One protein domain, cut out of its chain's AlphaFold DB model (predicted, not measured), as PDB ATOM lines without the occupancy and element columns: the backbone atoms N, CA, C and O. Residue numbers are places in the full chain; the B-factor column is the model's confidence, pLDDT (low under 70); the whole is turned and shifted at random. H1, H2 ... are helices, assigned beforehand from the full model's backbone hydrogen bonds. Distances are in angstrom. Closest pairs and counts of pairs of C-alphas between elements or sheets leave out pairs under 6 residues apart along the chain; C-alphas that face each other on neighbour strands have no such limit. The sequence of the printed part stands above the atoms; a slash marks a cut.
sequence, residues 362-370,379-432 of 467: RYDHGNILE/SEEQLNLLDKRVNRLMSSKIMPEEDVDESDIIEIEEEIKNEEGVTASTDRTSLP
ATOM      1  N   ARG A 362      25.885 111.421  17.902       79.69
ATOM      2  CA  ARG A 362      26.593 110.599  16.934       79.69
ATOM      3  C   ARG A 362      27.372 109.582  17.744       79.69
ATOM      4  O   ARG A 362      28.020 109.953  18.720       79.69
ATOM      5  N   TYR A 363      27.296 108.320  17.352       77.19
ATOM      6  CA  TYR A 363      28.155 107.305  17.934       77.19
ATOM      7  C   TYR A 363      29.593 107.574  17.495       77.19
ATOM      8  O   TYR A 363      29.903 107.564  16.302       77.19
ATOM      9  N   ASP A 364      30.457 107.855  18.466       77.88
ATOM     10  CA  ASP A 364      31.891 107.750  18.258       77.88
ATOM     11  C   ASP A 364      32.213 106.255  18.177       77.88
ATOM     12  O   ASP A 364      32.059 105.525  19.153       77.88
ATOM     13  N   HIS A 365      32.583 105.776  16.990       78.19
ATOM     14  CA  HIS A 365      32.964 104.376  16.779       78.19
ATOM     15  C   HIS A 365      34.444 104.120  17.110       78.19
ATOM     16  O   HIS A 365      35.001 103.094  16.716       78.19
ATOM     17  N   GLY A 366      35.083 105.054  17.824       82.00
ATOM     18  CA  GLY A 366      36.483 104.994  18.198       82.00
ATOM     19  C   GLY A 366      37.416 105.279  17.023       82.00
ATOM     20  O   GLY A 366      37.020 105.674  15.920       82.00
ATOM     21  N   ASN A 367      38.710 105.069  17.255       85.62
ATOM     22  CA  ASN A 367      39.709 105.255  16.217       85.62
ATOM     23  C   ASN A 367      39.621 104.114  15.190       85.62
ATOM     24  O   ASN A 367      40.083 103.003  15.443       85.62
ATOM     25  N   ILE A 368      39.095 104.407  13.997       89.00
ATOM     26  CA  ILE A 368      38.949 103.428  12.905       89.00
ATOM     27  C   ILE A 368      40.254 102.682  12.563       89.00
ATOM     28  O   ILE A 368      40.194 101.539  12.111       89.00
ATOM     29  N   LEU A 369      41.421 103.291  12.817       91.50
ATOM     30  CA  LEU A 369      42.745 102.719  12.551       91.50
ATOM     31  C   LEU A 369      43.329 101.905  13.724       91.50
ATOM     32  O   LEU A 369      44.435 101.381  13.603       91.50
ATOM     33  N   GLU A 370      42.641 101.784  14.863       86.31
ATOM     34  CA  GLU A 370      43.172 101.077  16.034       86.31
ATOM     35  C   GLU A 370      43.396  99.585  15.738       86.31
ATOM     36  O   GLU A 370      42.484  98.865  15.332       86.31
ATOM     37  N   SER A 379      47.649  92.500   5.393       93.19
ATOM     38  CA  SER A 379      46.770  91.361   5.121       93.19
ATOM     39  C   SER A 379      45.401  91.836   4.622       93.19
ATOM     40  O   SER A 379      44.953  92.948   4.915       93.19
ATOM     41  N   GLU A 380      44.734  90.987   3.844       94.38
ATOM     42  CA  GLU A 380      43.382  91.252   3.342       94.38
ATOM     43  C   GLU A 380      42.377  91.399   4.498       94.38
ATOM     44  O   GLU A 380      41.451  92.201   4.409       94.38
ATOM     45  N   GLU A 381      42.628  90.729   5.630       91.12
ATOM     46  CA  GLU A 381      41.855  90.863   6.872       91.12
ATOM     47  C   GLU A 381      41.904  92.295   7.425       91.12
ATOM     48  O   GLU A 381      40.866  92.855   7.768       91.12
ATOM     49  N   GLN A 382      43.087  92.925   7.462       92.12
ATOM     50  CA  GLN A 382      43.235  94.316   7.912       92.12
ATOM     51  C   GLN A 382      42.510  95.304   6.992       92.12
ATOM     52  O   GLN A 382      41.972  96.306   7.464       92.12
ATOM     53  N   LEU A 383      42.481  95.025   5.684       92.44
ATOM     54  CA  LEU A 383      41.777  95.856   4.709       92.44
ATOM     55  C   LEU A 383      40.252  95.704   4.827       92.44
ATOM     56  O   LEU A 383      39.531  96.694   4.756       92.44
ATOM     57  N   ASN A 384      39.773  94.479   5.060       92.69
ATOM     58  CA  ASN A 384      38.362  94.172   5.287       92.69
ATOM     59  C   ASN A 384      37.865  94.780   6.614       92.69
ATOM     60  O   ASN A 384      36.826  95.434   6.647       92.69
ATOM     61  N   LEU A 385      38.659  94.684   7.687       91.12
ATOM     62  CA  LEU A 385      38.364  95.334   8.968       91.12
ATOM     63  C   LEU A 385      38.299  96.866   8.833       91.12
ATOM     64  O   LEU A 385      37.411  97.495   9.411       91.12
ATOM     65  N   LEU A 386      39.196  97.467   8.041       93.38
ATOM     66  CA  LEU A 386      39.139  98.897   7.734       93.38
ATOM     67  C   LEU A 386      37.853  99.254   6.981       93.38
ATOM     68  O   LEU A 386      37.171 100.191   7.383       93.38
ATOM     69  N   ASP A 387      37.508  98.515   5.924       94.50
ATOM     70  CA  ASP A 387      36.295  98.766   5.137       94.50
ATOM     71  C   ASP A 387      35.024  98.603   5.986       94.50
ATOM     72  O   ASP A 387      34.147  99.463   5.946       94.50
ATOM     73  N   LYS A 388      34.953  97.582   6.853       91.56
ATOM     74  CA  LYS A 388      33.843  97.401   7.802       91.56
ATOM     75  C   LYS A 388      33.705  98.602   8.746       91.56
ATOM     76  O   LYS A 388      32.609  99.144   8.893       91.56
ATOM     77  N   ARG A 389      34.807  99.068   9.347       89.81
ATOM     78  CA  ARG A 389      34.805 100.226  10.262       89.81
ATOM     79  C   ARG A 389      34.513 101.550   9.558       89.81
ATOM     80  O   ARG A 389      33.797 102.379  10.111       89.81
ATOM     81  N   VAL A 390      35.023 101.750   8.342       93.19
ATOM     82  CA  VAL A 390      34.706 102.925   7.515       93.19
ATOM     83  C   VAL A 390      33.233 102.905   7.115       93.19
ATOM     84  O   VAL A 390      32.569 103.928   7.256       93.19
ATOM     85  N   ASN A 391      32.686 101.756   6.711       91.44
ATOM     86  CA  ASN A 391      31.259 101.621   6.431       91.44
ATOM     87  C   ASN A 391      30.404 101.890   7.679       91.44
ATOM     88  O   ASN A 391      29.432 102.627   7.552       91.44
ATOM     89  N   ARG A 392      30.787 101.417   8.879       85.31
ATOM     90  CA  ARG A 392      30.108 101.780  10.144       85.31
ATOM     91  C   ARG A 392      30.192 103.287  10.431       85.31
ATOM     92  O   ARG A 392      29.192 103.913  10.762       85.31
ATOM     93  N   LEU A 393      31.357 103.912  10.241       87.62
ATOM     94  CA  LEU A 393      31.522 105.358  10.430       87.62
ATOM     95  C   LEU A 393      30.698 106.184   9.423       87.62
ATOM     96  O   LEU A 393      30.168 107.238   9.780       87.62
ATOM     97  N   MET A 394      30.572 105.718   8.181       85.31
ATOM     98  CA  MET A 394      29.785 106.374   7.130       85.31
ATOM     99  C   MET A 394      28.281 106.101   7.256       85.31
ATOM    100  O   MET A 394      27.482 106.955   6.877       85.31
ATOM    101  N   SER A 395      27.885 104.955   7.817       83.56
ATOM    102  CA  SER A 395      26.495 104.649   8.168       83.56
ATOM    103  C   SER A 395      26.073 105.218   9.526       83.56
ATOM    104  O   SER A 395      24.880 105.177   9.828       83.56
ATOM    105  N   SER A 396      27.008 105.783  10.314       81.38
ATOM    106  CA  SER A 396      26.732 106.419  11.611       81.38
ATOM    107  C   SER A 396      25.695 107.537  11.464       81.38
ATOM    108  O   SER A 396      25.976 108.681  11.094       81.38
ATOM    109  N   LYS A 397      24.440 107.175  11.722       79.56
ATOM    110  CA  LYS A 397      23.301 108.072  11.595       79.56
ATOM    111  C   LYS A 397      23.323 109.044  12.767       79.56
ATOM    112  O   LYS A 397      23.390 108.633  13.923       79.56
ATOM    113  N   ILE A 398      23.246 110.335  12.467       80.56
ATOM    114  CA  ILE A 398      23.002 111.359  13.483       80.56
ATOM    115  C   ILE A 398      21.543 111.204  13.916       80.56
ATOM    116  O   ILE A 398      20.641 111.347  13.086       80.56
ATOM    117  N   MET A 399      21.314 110.869  15.184       80.44
ATOM    118  CA  MET A 399      19.976 110.631  15.737       80.44
ATOM    119  C   MET A 399      19.697 111.625  16.874       80.44
ATOM    120  O   MET A 399      20.612 111.940  17.644       80.44
ATOM    121  N   PRO A 400      18.479 112.189  16.967       82.81
ATOM    122  CA  PRO A 400      18.111 113.050  18.083       82.81
ATOM    123  C   PRO A 400      18.003 112.223  19.372       82.81
ATOM    124  O   PRO A 400      17.655 111.049  19.328       82.81
ATOM    125  N   GLU A 401      18.261 112.845  20.522       80.81
ATOM    126  CA  GLU A 401      18.202 112.233  21.866       80.81
ATOM    127  C   GLU A 401      16.907 111.452  22.154       80.81
ATOM    128  O   GLU A 401      16.931 110.505  22.930       80.81
ATOM    129  N   GLU A 402      15.793 111.828  21.520       84.25
ATOM    130  CA  GLU A 402      14.482 111.186  21.668       84.25
ATOM    131  C   GLU A 402      14.290 109.900  20.840       84.25
ATOM    132  O   GLU A 402      13.421 109.103  21.184       84.25
ATOM    133  N   ASP A 403      15.106 109.679  19.801       84.81
ATOM    134  CA  ASP A 403      15.075 108.482  18.936       84.81
ATOM    135  C   ASP A 403      16.185 107.464  19.291       84.81
ATOM    136  O   ASP A 403      16.320 106.445  18.618       84.81
ATOM    137  N   VAL A 404      17.031 107.745  20.291       83.69
ATOM    138  CA  VAL A 404      18.150 106.870  20.687       83.69
ATOM    139  C   VAL A 404      17.744 106.013  21.885       83.69
ATOM    140  O   VAL A 404      17.904 106.420  23.037       83.69
ATOM    141  N   ASP A 405      17.251 104.806  21.614       89.12
ATOM    142  CA  ASP A 405      16.956 103.822  22.655       89.12
ATOM    143  C   ASP A 405      18.243 103.265  23.300       89.12
ATOM    144  O   ASP A 405      19.261 103.042  22.642       89.12
ATOM    145  N   GLU A 406      18.189 102.968  24.606       84.00
ATOM    146  CA  GLU A 406      19.281 102.290  25.336       84.00
ATOM    147  C   GLU A 406      19.620 100.910  24.741       84.00
ATOM    148  O   GLU A 406      20.751 100.446  24.873       84.00
ATOM    149  N   SER A 407      18.669 100.291  24.038       85.94
ATOM    150  CA  SER A 407      18.831  99.043  23.286       85.94
ATOM    151  C   SER A 407      19.882  99.169  22.177       85.94
ATOM    152  O   SER A 407      20.857  98.420  22.173       85.94
ATOM    153  N   ASP A 408      19.721 100.154  21.286       84.44
ATOM    154  CA  ASP A 408      20.599 100.397  20.133       84.44
ATOM    155  C   ASP A 408      22.031 100.706  20.587       84.44
ATOM    156  O   ASP A 408      23.014 100.306  19.964       84.44
ATOM    157  N   ILE A 409      22.142 101.417  21.713       81.25
ATOM    158  CA  ILE A 409      23.413 101.757  22.353       81.25
ATOM    159  C   ILE A 409      24.166 100.482  22.749       81.25
ATOM    160  O   ILE A 409      25.357 100.362  22.460       81.25
ATOM    161  N   ILE A 410      23.472  99.546  23.403       86.44
ATOM    162  CA  ILE A 410      24.048  98.281  23.872       86.44
ATOM    163  C   ILE A 410      24.393  97.374  22.688       86.44
ATOM    164  O   ILE A 410      25.465  96.776  22.696       86.44
ATOM    165  N   GLU A 411      23.546  97.309  21.655       87.00
ATOM    166  CA  GLU A 411      23.821  96.529  20.440       87.00
ATOM    167  C   GLU A 411      25.086  97.028  19.722       87.00
ATOM    168  O   GLU A 411      25.946  96.227  19.362       87.00
ATOM    169  N   ILE A 412      25.263  98.348  19.587       81.69
ATOM    170  CA  ILE A 412      26.471  98.940  18.989       81.69
ATOM    171  C   ILE A 412      27.711  98.697  19.866       81.69
ATOM    172  O   ILE A 412      28.785  98.405  19.337       81.69
ATOM    173  N   GLU A 413      27.596  98.804  21.194       82.44
ATOM    174  CA  GLU A 413      28.710  98.525  22.111       82.44
ATOM    175  C   GLU A 413      29.116  97.041  22.077       82.44
ATOM    176  O   GLU A 413      30.307  96.728  22.051       82.44
ATOM    177  N   GLU A 414      28.148  96.124  22.001       85.56
ATOM    178  CA  GLU A 414      28.390  94.689  21.836       85.56
ATOM    179  C   GLU A 414      28.978  94.360  20.453       85.56
ATOM    180  O   GLU A 414      29.927  93.577  20.375       85.56
ATOM    181  N   GLU A 415      28.513  94.998  19.371       82.69
ATOM    182  CA  GLU A 415      29.093  94.813  18.033       82.69
ATOM    183  C   GLU A 415      30.568  95.242  17.995       82.69
ATOM    184  O   GLU A 415      31.398  94.522  17.445       82.69
ATOM    185  N   ILE A 416      30.910  96.378  18.619       77.44
ATOM    186  CA  ILE A 416      32.294  96.869  18.730       77.44
ATOM    187  C   ILE A 416      33.139  95.928  19.600       77.44
ATOM    188  O   ILE A 416      34.268  95.601  19.241       77.44
ATOM    189  N   LYS A 417      32.599  95.456  20.727       83.25
ATOM    190  CA  LYS A 417      33.297  94.558  21.660       83.25
ATOM    191  C   LYS A 417      33.571  93.168  21.077       83.25
ATOM    192  O   LYS A 417      34.538  92.522  21.475       83.25
ATOM    193  N   ASN A 418      32.735  92.723  20.141       83.19
ATOM    194  CA  ASN A 418      32.914  91.476  19.403       83.19
ATOM    195  C   ASN A 418      33.905  91.608  18.226       83.19
ATOM    196  O   ASN A 418      34.248  90.598  17.611       83.19
ATOM    197  N   GLU A 419      34.405  92.810  17.908       74.56
ATOM    198  CA  GLU A 419      35.486  92.985  16.931       74.56
ATOM    199  C   GLU A 419      36.857  92.751  17.567       74.56
ATOM    200  O   GLU A 419      37.354  93.548  18.369       74.56
ATOM    201  N   GLU A 420      37.499  91.651  17.165       63.69
ATOM    202  CA  GLU A 420      38.827  91.273  17.645       63.69
ATOM    203  C   GLU A 420      39.831  92.433  17.522       63.69
ATOM    204  O   GLU A 420      40.067  92.991  16.449       63.69
ATOM    205  N   GLY A 421      40.449  92.785  18.653       65.69
ATOM    206  CA  GLY A 421      41.499  93.800  18.728       65.69
ATOM    207  C   GLY A 421      41.053  95.211  19.125       65.69
ATOM    208  O   GLY A 421      41.928  96.053  19.311       65.69
ATOM    209  N   VAL A 422      39.756  95.489  19.317       61.91
ATOM    210  CA  VAL A 422      39.310  96.760  19.923       61.91
ATOM    211  C   VAL A 422      39.342  96.645  21.450       61.91
ATOM    212  O   VAL A 422      38.441  96.090  22.070       61.91
ATOM    213  N   THR A 423      40.400  97.170  22.075       59.19
ATOM    214  CA  THR A 423      40.501  97.267  23.547       59.19
ATOM    215  C   THR A 423      40.088  98.626  24.112       59.19
ATOM    216  O   THR A 423      40.042  98.787  25.332       59.19
ATOM    217  N   ALA A 424      39.806  99.607  23.254       56.59
ATOM    218  CA  ALA A 424      39.324 100.912  23.673       56.59
ATOM    219  C   ALA A 424      37.871 100.832  24.160       56.59
ATOM    220  O   ALA A 424      36.976 100.395  23.440       56.59
ATOM    221  N   SER A 425      37.632 101.302  25.384       55.44
ATOM    222  CA  SER A 425      36.293 101.640  25.855       55.44
ATOM    223  C   SER A 425      35.744 102.811  25.043       55.44
ATOM    224  O   SER A 425      36.388 103.860  24.969       55.44
ATOM    225  N   THR A 426      34.557 102.643  24.466       55.88
ATOM    226  CA  THR A 426      33.881 103.638  23.625       55.88
ATOM    227  C   THR A 426      33.394 104.832  24.457       55.88
ATOM    228  O   THR A 426      32.227 104.911  24.845       55.88
ATOM    229  N   ASP A 427      34.296 105.764  24.775       58.31
ATOM    230  CA  ASP A 427      33.951 106.971  25.529       58.31
ATOM    231  C   ASP A 427      32.982 107.842  24.721       58.31
ATOM    232  O   ASP A 427      33.279 108.322  23.626       58.31
ATOM    233  N   ARG A 428      31.789 108.051  25.284       56.75
ATOM    234  CA  ARG A 428      30.678 108.745  24.623       56.75
ATOM    235  C   ARG A 428      30.940 110.247  24.609       56.75
ATOM    236  O   ARG A 428      30.436 110.987  25.455       56.75
ATOM    237  N   THR A 429      31.719 110.705  23.635       55.66
ATOM    238  CA  THR A 429      31.886 112.131  23.362       55.66
ATOM    239  C   THR A 429      30.564 112.695  22.838       55.66
ATOM    240  O   THR A 429      30.203 112.561  21.671       55.66
ATOM    241  N   SER A 430      29.796 113.353  23.715       55.44
ATOM    242  CA  SER A 430      28.749 114.266  23.255       55.44
ATOM    243  C   SER A 430      29.405 115.259  22.302       55.44
ATOM    244  O   SER A 430      30.384 115.900  22.704       55.44
ATOM    245  N   LEU A 431      28.896 115.386  21.071       59.78
ATOM    246  CA  LEU A 431      29.425 116.376  20.137       59.78
ATOM    247  C   LEU A 431      29.459 117.735  20.849       59.78
ATOM    248  O   LEU A 431      28.478 118.075  21.521       59.78
ATOM    249  N   PRO A 432      30.566 118.496  20.753       57.84
ATOM    250  CA  PRO A 432      30.571 119.853  21.268       57.84
ATOM    251  C   PRO A 432      29.421 120.583  20.581       57.84
ATOM    252  O   PRO A 432      29.390 120.620  19.351       57.84
TER     253      PRO A 432
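What this domain is: This is residues 362 to 370 and 379 to 432 of the 467 residues of an uncharacterized protein of Salinicoccus roseus (UniProt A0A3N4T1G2). Two helices, H1 and H2, make an open U: the chain runs along H1, turns through one link and folds back along H2. The first stretch, residues 362 to 370, runs over the gap between them, and the tail, residues 418 to 432, folds back from the end of H2. The 63 printed residues are all helix by class, with under half in the named helices, H1 then H2, and no named strand. The whole is only just compact, close to loose, with a radius of gyration of the C-alphas of 12.4 A, and spans 41 by 21 by 19 A.

How they stand to each other: After the cut, look at H1, residues 380 to 395, then, past a short link of 10 residues, at H2, residues 406 to 417. They are apart, with no C-alpha of the one within 8 A of the other. In both, every O i to N i+4 pair is within hydrogen-bond range.

Where its parts are: Find C-alpha 380 at (43.382, 91.252, 3.342); from there H1 runs 22.1 A to Ser 395. H2 runs 16.4 A from Glu 406 to C-alpha 417 at (33.297, 94.558, 21.660).

The domain as a whole: The C-alphas farthest apart, of Ser 379 and Glu 402, are 41.3 A apart. Residues 371 to 378 are not printed; C-alphas 370 and 379 stand 15.0 A apart across this cut. Residues 420 to 432 have pLDDT under 70.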